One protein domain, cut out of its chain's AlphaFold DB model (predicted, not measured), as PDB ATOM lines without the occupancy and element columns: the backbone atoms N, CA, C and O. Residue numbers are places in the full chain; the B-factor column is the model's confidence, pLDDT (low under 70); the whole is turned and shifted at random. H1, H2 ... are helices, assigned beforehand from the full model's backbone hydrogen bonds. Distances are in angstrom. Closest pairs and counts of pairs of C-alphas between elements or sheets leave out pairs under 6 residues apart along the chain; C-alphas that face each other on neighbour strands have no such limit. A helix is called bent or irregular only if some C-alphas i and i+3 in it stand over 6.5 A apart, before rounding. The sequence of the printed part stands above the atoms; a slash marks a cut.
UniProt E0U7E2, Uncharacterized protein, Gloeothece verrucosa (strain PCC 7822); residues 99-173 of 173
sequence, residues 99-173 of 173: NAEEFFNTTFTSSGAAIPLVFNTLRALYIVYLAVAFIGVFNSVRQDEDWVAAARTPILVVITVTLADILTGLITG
ATOM      1  N   ASN A  99     143.063 103.134 154.138       90.88
ATOM      2  CA  ASN A  99     144.461 102.708 154.163       90.88
ATOM      3  C   ASN A  99     144.597 101.384 154.916       90.88
ATOM      4  O   ASN A  99     145.332 100.490 154.503       90.88
ATOM      5  N   ALA A 100     143.830 101.236 155.999       91.62
ATOM      6  CA  ALA A 100     143.746  99.978 156.721       91.62
ATOM      7  C   ALA A 100     143.213  98.842 155.833       91.62
ATOM      8  O   ALA A 100     143.842  97.790 155.757       91.62
ATOM      9  N   GLU A 101     142.100  99.035 155.121       92.38
ATOM     10  CA  GLU A 101     141.575  98.006 154.215       92.38
ATOM     11  C   GLU A 101     142.598  97.618 153.136       92.38
ATOM     12  O   GLU A 101     142.776  96.433 152.849       92.38
ATOM     13  N   GLU A 102     143.280  98.600 152.546       91.38
ATOM     14  CA  GLU A 102     144.303  98.370 151.528       91.38
ATOM     15  C   GLU A 102     145.486  97.565 152.076       91.38
ATOM     16  O   GLU A 102     145.900  96.575 151.466       91.38
ATOM     17  N   PHE A 103     145.971  97.903 153.271       91.56
ATOM     18  CA  PHE A 103     147.011  97.132 153.947       91.56
ATOM     19  C   PHE A 103     146.592  95.675 154.181       91.56
ATOM     20  O   PHE A 103     147.345  94.745 153.886       91.56
ATOM     21  N   PHE A 104     145.372  95.447 154.669       92.25
ATOM     22  CA  PHE A 104     144.871  94.093 154.901       92.25
ATOM     23  C   PHE A 104     144.698  93.317 153.584       92.25
ATOM     24  O   PHE A 104     145.100  92.157 153.511       92.25
ATOM     25  N   ASN A 105     144.179  93.949 152.529       91.19
ATOM     26  CA  ASN A 105     144.025  93.322 151.210       91.19
ATOM     27  C   ASN A 105     145.368  92.968 150.552       91.19
ATOM     28  O   ASN A 105     145.473  91.939 149.886       91.19
ATOM     29  N   THR A 106     146.394  93.801 150.730       91.00
ATOM     30  CA  THR A 106     147.737  93.546 150.183       91.00
ATOM     31  C   THR A 106     148.501  92.501 150.994       91.00
ATOM     32  O   THR A 106     149.196  91.668 150.416       91.00
ATOM     33  N   THR A 107     148.331  92.489 152.318       91.50
ATOM     34  CA  THR A 107     148.992  91.531 153.218       91.50
ATOM     35  C   THR A 107     148.386  90.131 153.115       91.50
ATOM     36  O   THR A 107     149.107  89.135 153.085       91.50
ATOM     37  N   PHE A 108     147.057  90.031 153.036       90.88
ATOM     38  CA  PHE A 108     146.333  88.759 153.041       90.88
ATOM     39  C   PHE A 108     145.690  88.476 151.680       90.88
ATOM     40  O   PHE A 108     144.474  88.419 151.542       90.88
ATOM     41  N   THR A 109     146.508  88.217 150.663       87.62
ATOM     42  CA  THR A 109     146.052  88.040 149.268       87.62
ATOM     43  C   THR A 109     145.076  86.873 149.039       87.62
ATOM     44  O   THR A 109     144.371  86.841 148.032       87.62
ATOM     45  N   SER A 110     144.997  85.916 149.970       89.12
ATOM     46  CA  SER A 110     144.102  84.745 149.892       89.12
ATOM     47  C   SER A 110     142.744  84.942 150.583       89.12
ATOM     48  O   SER A 110     141.954  84.004 150.662       89.12
ATOM     49  N   SER A 111     142.442  86.136 151.099       82.00
ATOM     50  CA  SER A 111     141.211  86.405 151.858       82.00
ATOM     51  C   SER A 111     139.951  86.576 151.006       82.00
ATOM     52  O   SER A 111     138.846  86.668 151.550       82.00
ATOM     53  N   GLY A 112     140.089  86.679 149.680       82.88
ATOM     54  CA  GLY A 112     138.970  86.933 148.771       82.88
ATOM     55  C   GLY A 112     138.137  88.149 149.197       82.88
ATOM     56  O   GLY A 112     138.675  89.195 149.552       82.88
ATOM     57  N   ALA A 113     136.809  87.999 149.209       87.12
ATOM     58  CA  ALA A 113     135.873  89.074 149.555       87.12
ATOM     59  C   ALA A 113     135.707  89.329 151.069       87.12
ATOM     60  O   ALA A 113     134.937  90.210 151.453       87.12
ATOM     61  N   ALA A 114     136.399  88.582 151.939       90.94
ATOM     62  CA  ALA A 114     136.199  88.680 153.384       90.94
ATOM     63  C   ALA A 114     136.665  90.031 153.955       90.94
ATOM     64  O   ALA A 114     135.943  90.649 154.736       90.94
ATOM     65  N   ILE A 115     137.835  90.519 153.530       91.31
ATOM     66  CA  ILE A 115     138.404  91.787 154.014       91.31
ATOM     67  C   ILE A 115     137.523  92.978 153.610       91.31
ATOM     68  O   ILE A 115     137.069  93.689 154.511       91.31
ATOM     69  N   PRO A 116     137.154  93.156 152.323       89.38
ATOM     70  CA  PRO A 116     136.243  94.230 151.934       89.38
ATOM     71  C   PRO A 116     134.900  94.174 152.665       89.38
ATOM     72  O   PRO A 116     134.345  95.206 153.039       89.38
ATOM     73  N   LEU A 117     134.360  92.975 152.905       90.62
ATOM     74  CA  LEU A 117     133.093  92.813 153.616       90.62
ATOM     75  C   LEU A 117     133.185  93.283 155.075       90.62
ATOM     76  O   LEU A 117     132.298  94.002 155.540       90.62
ATOM     77  N   VAL A 118     134.253  92.918 155.788       92.12
ATOM     78  CA  VAL A 118     134.477  93.346 157.177       92.12
ATOM     79  C   VAL A 118     134.637  94.863 157.256       92.12
ATOM     80  O   VAL A 118     133.945  95.503 158.045       92.12
ATOM     81  N   PHE A 119     135.474  95.462 156.405       92.25
ATOM     82  CA  PHE A 119     135.691  96.911 156.406       92.25
ATOM     83  C   PHE A 119     134.432  97.699 156.025       92.25
ATOM     84  O   PHE A 119     134.116  98.709 156.655       92.25
ATOM     85  N   ASN A 120     133.641  97.203 155.073       89.75
ATOM     86  CA  ASN A 120     132.348  97.802 154.746       89.75
ATOM     87  C   ASN A 120     131.335  97.674 155.890       89.75
ATOM     88  O   ASN A 120     130.584  98.614 156.147       89.75
ATOM     89  N   THR A 121     131.350  96.558 156.621       91.88
ATOM     90  CA  THR A 121     130.517  96.380 157.819       91.88
ATOM     91  C   THR A 121     130.931  97.357 158.921       91.88
ATOM     92  O   THR A 121     130.074  98.027 159.494       91.88
ATOM     93  N   LEU A 122     132.234  97.517 159.176       93.38
ATOM     94  CA  LEU A 122     132.754  98.490 160.144       93.38
ATOM     95  C   LEU A 122     132.364  99.926 159.779       93.38
ATOM     96  O   LEU A 122     131.901 100.670 160.641       93.38
ATOM     97  N   ARG A 123     132.472 100.311 158.503       91.44
ATOM     98  CA  ARG A 123     132.026 101.630 158.020       91.44
ATOM     99  C   ARG A 123     130.528 101.833 158.195       91.44
ATOM    100  O   ARG A 123     130.112 102.906 158.622       91.44
ATOM    101  N   ALA A 124     129.717 100.820 157.894       90.69
ATOM    102  CA  ALA A 124     128.275 100.890 158.092       90.69
ATOM    103  C   ALA A 124     127.928 101.100 159.576       90.69
ATOM    104  O   ALA A 124     127.159 102.003 159.901       90.69
ATOM    105  N   LEU A 125     128.555 100.340 160.480       93.81
ATOM    106  CA  LEU A 125     128.393 100.513 161.927       93.81
ATOM    107  C   LEU A 125     128.860 101.892 162.396       93.81
ATOM    108  O   LEU A 125     128.198 102.526 163.216       93.81
ATOM    109  N   TYR A 126     129.964 102.382 161.844       93.19
ATOM    110  CA  TYR A 126     130.483 103.704 162.155       93.19
ATOM    111  C   TYR A 126     129.520 104.824 161.729       93.19
ATOM    112  O   TYR A 126     129.263 105.746 162.500       93.19
ATOM    113  N   ILE A 127     128.903 104.715 160.550       92.88
ATOM    114  CA  ILE A 127     127.863 105.653 160.103       92.88
ATOM    115  C   ILE A 127     126.637 105.590 161.020       92.88
ATOM    116  O   ILE A 127     126.099 106.636 161.378       92.88
ATOM    117  N   VAL A 128     126.206 104.393 161.433       94.75
ATOM    118  CA  VAL A 128     125.094 104.236 162.386       94.75
ATOM    119  C   VAL A 128     125.425 104.907 163.719       94.75
ATOM    120  O   VAL A 128     124.595 105.647 164.245       94.75
ATOM    121  N   TYR A 129     126.640 104.716 164.236       94.06
ATOM    122  CA  TYR A 129     127.106 105.399 165.441       94.06
ATOM    123  C   TYR A 129     127.035 106.921 165.288       94.06
ATOM    124  O   TYR A 129     126.444 107.592 166.134       94.06
ATOM    125  N   LEU A 130     127.584 107.465 164.195       94.19
ATOM    126  CA  LEU A 130     127.542 108.903 163.933       94.19
ATOM    127  C   LEU A 130     126.103 109.409 163.855       94.19
ATOM    128  O   LEU A 130     125.780 110.413 164.483       94.19
ATOM    129  N   ALA A 131     125.226 108.702 163.141       94.06
ATOM    130  CA  ALA A 131     123.823 109.072 163.017       94.06
ATOM    131  C   ALA A 131     123.146 109.179 164.390       94.06
ATOM    132  O   ALA A 131     122.500 110.186 164.668       94.06
ATOM    133  N   VAL A 132     123.341 108.186 165.264       95.50
ATOM    134  CA  VAL A 132     122.786 108.198 166.626       95.50
ATOM    135  C   VAL A 132     123.396 109.321 167.466       95.50
ATOM    136  O   VAL A 132     122.664 110.057 168.124       95.50
ATOM    137  N   ALA A 133     124.716 109.506 167.416       94.19
ATOM    138  CA  ALA A 133     125.397 110.549 168.178       94.19
ATOM    139  C   ALA A 133     124.951 111.963 167.760       94.19
ATOM    140  O   ALA A 133     124.757 112.836 168.608       94.19
ATOM    141  N   PHE A 134     124.708 112.187 166.466       95.50
ATOM    142  CA  PHE A 134     124.221 113.469 165.962       95.50
ATOM    143  C   PHE A 134     122.777 113.784 166.367       95.50
ATOM    144  O   PHE A 134     122.436 114.962 166.444       95.50
ATOM    145  N   ILE A 135     121.939 112.793 166.703       95.94
ATOM    146  CA  ILE A 135     120.589 113.061 167.241       95.94
ATOM    147  C   ILE A 135     120.680 113.914 168.512       95.94
ATOM    148  O   ILE A 135     119.936 114.885 168.648       95.94
ATOM    149  N   GLY A 136     121.617 113.595 169.413       92.88
ATOM    150  CA  GLY A 136     121.845 114.373 170.636       92.88
ATOM    151  C   GLY A 136     122.253 115.816 170.335       92.88
ATOM    152  O   GLY A 136     121.689 116.751 170.899       92.88
ATOM    153  N   VAL A 137     123.150 116.003 169.363       96.06
ATOM    154  CA  VAL A 137     123.575 117.335 168.906       96.06
ATOM    155  C   VAL A 137     122.391 118.119 168.334       96.06
ATOM    156  O   VAL A 137     122.148 119.250 168.743       96.06
ATOM    157  N   PHE A 138     121.588 117.531 167.448       95.56
ATOM    158  CA  PHE A 138     120.433 118.231 166.876       95.56
ATOM    159  C   PHE A 138     119.375 118.591 167.916       95.56
ATOM    160  O   PHE A 138     118.747 119.642 167.806       95.56
ATOM    161  N   ASN A 139     119.172 117.739 168.918       96.00
ATOM    162  CA  ASN A 139     118.247 118.035 170.002       96.00
ATOM    163  C   ASN A 139     118.740 119.215 170.844       96.00
ATOM    164  O   ASN A 139     117.954 120.130 171.064       96.00
ATOM    165  N   SER A 140     120.028 119.250 171.204       95.38
ATOM    166  CA  SER A 140     120.611 120.384 171.938       95.38
ATOM    167  C   SER A 140     120.493 121.707 171.169       95.38
ATOM    168  O   SER A 140     120.082 122.708 171.741       95.38
ATOM    169  N   VAL A 141     120.711 121.702 169.845       96.06
ATOM    170  CA  VAL A 141     120.504 122.891 168.994       96.06
ATOM    171  C   VAL A 141     119.048 123.359 169.013       96.06
ATOM    172  O   VAL A 141     118.789 124.553 169.057       96.06
ATOM    173  N   ARG A 142     118.081 122.436 168.958       95.56
ATOM    174  CA  ARG A 142     116.648 122.787 168.955       95.56
ATOM    175  C   ARG A 142     116.154 123.330 170.288       95.56
ATOM    176  O   ARG A 142     115.127 123.996 170.310       95.56
ATOM    177  N   GLN A 143     116.822 122.960 171.370       96.06
ATOM    178  CA  GLN A 143     116.459 123.335 172.731       96.06
ATOM    179  C   GLN A 143     117.277 124.536 173.228       96.06
ATOM    180  O   GLN A 143     117.183 124.873 174.403       96.06
ATOM    181  N   ASP A 144     118.067 125.170 172.349       95.06
ATOM    182  CA  ASP A 144     119.000 126.257 172.675       95.06
ATOM    183  C   ASP A 144     119.998 125.891 173.801       95.06
ATOM    184  O   ASP A 144     120.499 126.749 174.529       95.06
ATOM    185  N   GLU A 145     120.311 124.596 173.938       93.88
ATOM    186  CA  GLU A 145     121.317 124.071 174.862       93.88
ATOM    187  C   GLU A 145     122.738 124.181 174.271       93.88
ATOM    188  O   GLU A 145     122.929 124.461 173.082       93.88
ATOM    189  N   ASP A 146     123.767 123.921 175.091       94.56
ATOM    190  CA  ASP A 146     125.167 123.891 174.644       94.56
ATOM    191  C   ASP A 146     125.436 122.702 173.704       94.56
ATOM    192  O   ASP A 146     125.917 121.628 174.086       94.56
ATOM    193  N   TRP A 147     125.147 122.919 172.425       94.50
ATOM    194  CA  TRP A 147     125.364 121.950 171.360       94.50
ATOM    195  C   TRP A 147     126.837 121.634 171.123       94.50
ATOM    196  O   TRP A 147     127.160 120.556 170.615       94.50
ATOM    197  N   VAL A 148     127.746 122.532 171.513       95.19
ATOM    198  CA  VAL A 148     129.182 122.282 171.406       95.19
ATOM    199  C   VAL A 148     129.559 121.183 172.381       95.19
ATOM    200  O   VAL A 148     130.246 120.244 171.987       95.19
ATOM    201  N   ALA A 149     129.079 121.249 173.628       95.06
ATOM    202  CA  ALA A 149     129.288 120.187 174.608       95.06
ATOM    203  C   ALA A 149     128.744 118.836 174.118       95.06
ATOM    204  O   ALA A 149     129.462 117.837 174.199       95.06
ATOM    205  N   ALA A 150     127.542 118.810 173.532       93.50
ATOM    206  CA  ALA A 150     126.953 117.598 172.957       93.50
ATOM    207  C   ALA A 150     127.760 117.038 171.768       93.50
ATOM    208  O   ALA A 150     127.855 115.822 171.588       93.50
ATOM    209  N   ALA A 151     128.382 117.907 170.964       96.44
ATOM    210  CA  ALA A 151     129.155 117.513 169.790       96.44
ATOM    211  C   ALA A 151     130.584 117.031 170.103       96.44
ATOM    212  O   ALA A 151     131.213 116.410 169.246       96.44
ATOM    213  N   ARG A 152     131.111 117.261 171.314       96.62
ATOM    214  CA  ARG A 152     132.496 116.889 171.678       96.62
ATOM    215  C   ARG A 152     132.792 115.415 171.431       96.62
ATOM    216  O   ARG A 152     133.781 115.090 170.782       96.62
ATOM    217  N   THR A 153     131.926 114.536 171.923       94.44
ATOM    218  CA  THR A 153     132.099 113.087 171.794       94.44
ATOM    219  C   THR A 153     132.091 112.624 170.334       94.44
ATOM    220  O   THR A 153     133.063 111.984 169.929       94.44
ATOM    221  N   PRO A 154     131.076 112.940 169.500       93.88
ATOM    222  CA  PRO A 154     131.095 112.517 168.101       93.88
ATOM    223  C   PRO A 154     132.265 113.115 167.314       93.88
ATOM    224  O   PRO A 154     132.882 112.397 166.531       93.88
ATOM    225  N   ILE A 155     132.625 114.382 167.550       95.62
ATOM    226  CA  ILE A 155     133.770 115.016 166.880       95.62
ATOM    227  C   ILE A 155     135.075 114.294 167.224       95.62
ATOM    228  O   ILE A 155     135.860 113.997 166.323       95.62
ATOM    229  N   LEU A 156     135.299 113.980 168.504       95.38
ATOM    230  CA  LEU A 156     136.509 113.288 168.944       95.38
ATOM    231  C   LEU A 156     136.643 111.937 168.243       95.38
ATOM    232  O   LEU A 156     137.701 111.649 167.694       95.38
ATOM    233  N   VAL A 157     135.566 111.151 168.176       94.88
ATOM    234  CA  VAL A 157     135.597 109.851 167.493       94.88
ATOM    235  C   VAL A 157     135.935 110.006 166.008       94.88
ATOM    236  O   VAL A 157     136.774 109.260 165.508       94.88
ATOM    237  N   VAL A 158     135.353 110.993 165.313       93.88
ATOM    238  CA  VAL A 158     135.675 111.251 163.898       93.88
ATOM    239  C   VAL A 158     137.147 111.563 163.704       93.88
ATOM    240  O   VAL A 158     137.789 110.979 162.828       93.88
ATOM    241  N   ILE A 159     137.694 112.446 164.533       93.50
ATOM    242  CA  ILE A 159     139.105 112.817 164.469       93.50
ATOM    243  C   ILE A 159     139.980 111.596 164.754       93.50
ATOM    244  O   ILE A 159     140.893 111.316 163.983       93.50
ATOM    245  N   THR A 160     139.687 110.831 165.806       95.12
ATOM    246  CA  THR A 160     140.473 109.650 166.181       95.12
ATOM    247  C   THR A 160     140.473 108.585 165.088       95.12
ATOM    248  O   THR A 160     141.539 108.083 164.747       95.12
ATOM    249  N   VAL A 161     139.317 108.262 164.505       93.38
ATOM    250  CA  VAL A 161     139.219 107.270 163.420       93.38
ATOM    251  C   VAL A 161     139.983 107.738 162.182       93.38
ATOM    252  O   VAL A 161     140.718 106.961 161.577       93.38
ATOM    253  N   THR A 162     139.860 109.020 161.835       91.38
ATOM    254  CA  THR A 162     140.575 109.602 160.692       91.38
ATOM    255  C   THR A 162     142.085 109.577 160.917       91.38
ATOM    256  O   THR A 162     142.837 109.169 160.036       91.38
ATOM    257  N   LEU A 163     142.543 109.967 162.109       92.62
ATOM    258  CA  LEU A 163     143.960 109.926 162.469       92.62
ATOM    259  C   LEU A 163     144.499 108.497 162.466       92.62
ATOM    260  O   LEU A 163     145.583 108.278 161.943       92.62
ATOM    261  N   ALA A 164     143.754 107.527 162.996       92.81
ATOM    262  CA  ALA A 164     144.158 106.123 162.978       92.81
ATOM    263  C   ALA A 164     144.345 105.600 161.545       92.81
ATOM    264  O   ALA A 164     145.320 104.903 161.264       92.81
ATOM    265  N   ASP A 165     143.456 105.970 160.622       93.06
ATOM    266  CA  ASP A 165     143.559 105.552 159.223       93.06
ATOM    267  C   ASP A 165     144.720 106.248 158.492       93.06
ATOM    268  O   ASP A 165     145.460 105.608 157.744       93.06
ATOM    269  N   ILE A 166     144.961 107.538 158.758       90.69
ATOM    270  CA  ILE A 166     146.142 108.254 158.244       90.69
ATOM    271  C   ILE A 166     147.430 107.615 158.775       90.69
ATOM    272  O   ILE A 166     148.337 107.335 157.998       90.69
ATOM    273  N   LEU A 167     147.506 107.357 160.085       92.88
ATOM    274  CA  LEU A 167     148.656 106.707 160.716       92.88
ATOM    275  C   LEU A 167     148.901 105.317 160.136       92.88
ATOM    276  O   LEU A 167     150.049 104.948 159.929       92.88
ATOM    277  N   THR A 168     147.838 104.575 159.828       92.56
ATOM    278  CA  THR A 168     147.967 103.284 159.151       92.56
ATOM    279  C   THR A 168     148.630 103.468 157.792       92.56
ATOM    280  O   THR A 168     149.649 102.840 157.544       92.56
ATOM    281  N   GLY A 169     148.151 104.410 156.971       88.50
ATOM    282  CA  GLY A 169     148.776 104.728 155.682       88.50
ATOM    283  C   GLY A 169     150.244 105.161 155.786       88.50
ATOM    284  O   GLY A 169     151.031 104.820 154.913       88.50
ATOM    285  N   LEU A 170     150.633 105.855 156.860       91.19
ATOM    286  CA  LEU A 170     152.031 106.233 157.115       91.19
ATOM    287  C   LEU A 170     152.918 105.061 157.553       91.19
ATOM    288  O   LEU A 170     154.121 105.101 157.329       91.19
ATOM    289  N   ILE A 171     152.353 104.062 158.235       90.06
ATOM    290  CA  ILE A 171     153.095 102.883 158.705       90.06
ATOM    291  C   ILE A 171     153.227 101.843 157.585       90.06
ATOM    292  O   ILE A 171     154.204 101.099 157.555       90.06
ATOM    293  N   THR A 172     152.228 101.755 156.706       86.56
ATOM    294  CA  THR A 172     152.115 100.687 155.704       86.56
ATOM    295  C   THR A 172     152.516 101.108 154.293       86.56
ATOM    296  O   THR A 172     152.698 100.228 153.453       86.56
ATOM    297  N   GLY A 173     152.579 102.414 154.015       68.44
ATOM    298  CA  GLY A 173     153.068 102.988 152.754       68.44
ATOM    299  C   GLY A 173     154.573 103.215 152.762       68.44
ATOM    300  O   GLY A 173     155.161 103.143 151.662       68.44
TER     301      GLY A 173
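What this domain is: This is residues 99 to 173 of the 173 residues of an uncharacterized protein of Gloeothece verrucosa (strain PCC 7822) (UniProt E0U7E2). The model is a long, narrow helical hairpin of H2 and H3, closed at one end by a tight link and spread at the other, where the short helix H1 fits between H2 and H3. The printed part has 75 residues with three named helices, in the order H1, H2, H3, and no named strand; the class is all helix. The whole is loose, with a radius of gyration of the C-alphas of 16.5 A, and its outline is a rod spanning 53 by 24 by 9 A.

Where its parts are: H1, residues 99 to 107, begins at C-alpha 99 at (144.461, 102.708, 154.163) and is 12.1 A long. H2, residues 114 to 142, runs 42.3 A from C-alpha 114 at (136.199, 88.680, 153.384). H3, residues 147 to 172, runs 37.6 A and ends at C-alpha 172 at (152.115, 100.687, 155.704). H3 has a kink of 34 degrees near residue 154 and is irregular, but only just: C-alphas 150 and 153 are 6.9 A apart.

How they stand to each other: H1 and H2 form a helical hairpin at a shallow tilt of 11 degrees; H2 touches H1 with residues 115 to 119 alone, and the closest C-alphas, of Glu 101 and Phe 119, are 6.4 A apart. H2 and H3 form a second hairpin at a shallow tilt of 22 degrees. Residues 130 to 141 of H2 touch residues 147 to 154 of H3, with the C-alphas of Ser 140 and Trp 147 closest at 5.0 A. H1 and H3 run the same way at a shallow tilt of 31 degrees; H3 touches H1 with residues 165 to 172 alone, closest at the C-alphas of Asn 99 and Gly 169, 5.0 A apart. Every O i to N i+4 pair is within hydrogen-bond range in H1, against 23 of 25 in H2 and 20 of 22 in H3.

The domain as a whole: The two C-alphas farthest apart, of Ser 110 and Asp 144, are 53.6 A apart. The printed part has no cut; the link from H1 to H2 is short and that from H2 to H3 tight. The mean pLDDT of the printed part is 92.3, and residue 173, the chain's last, is under 70.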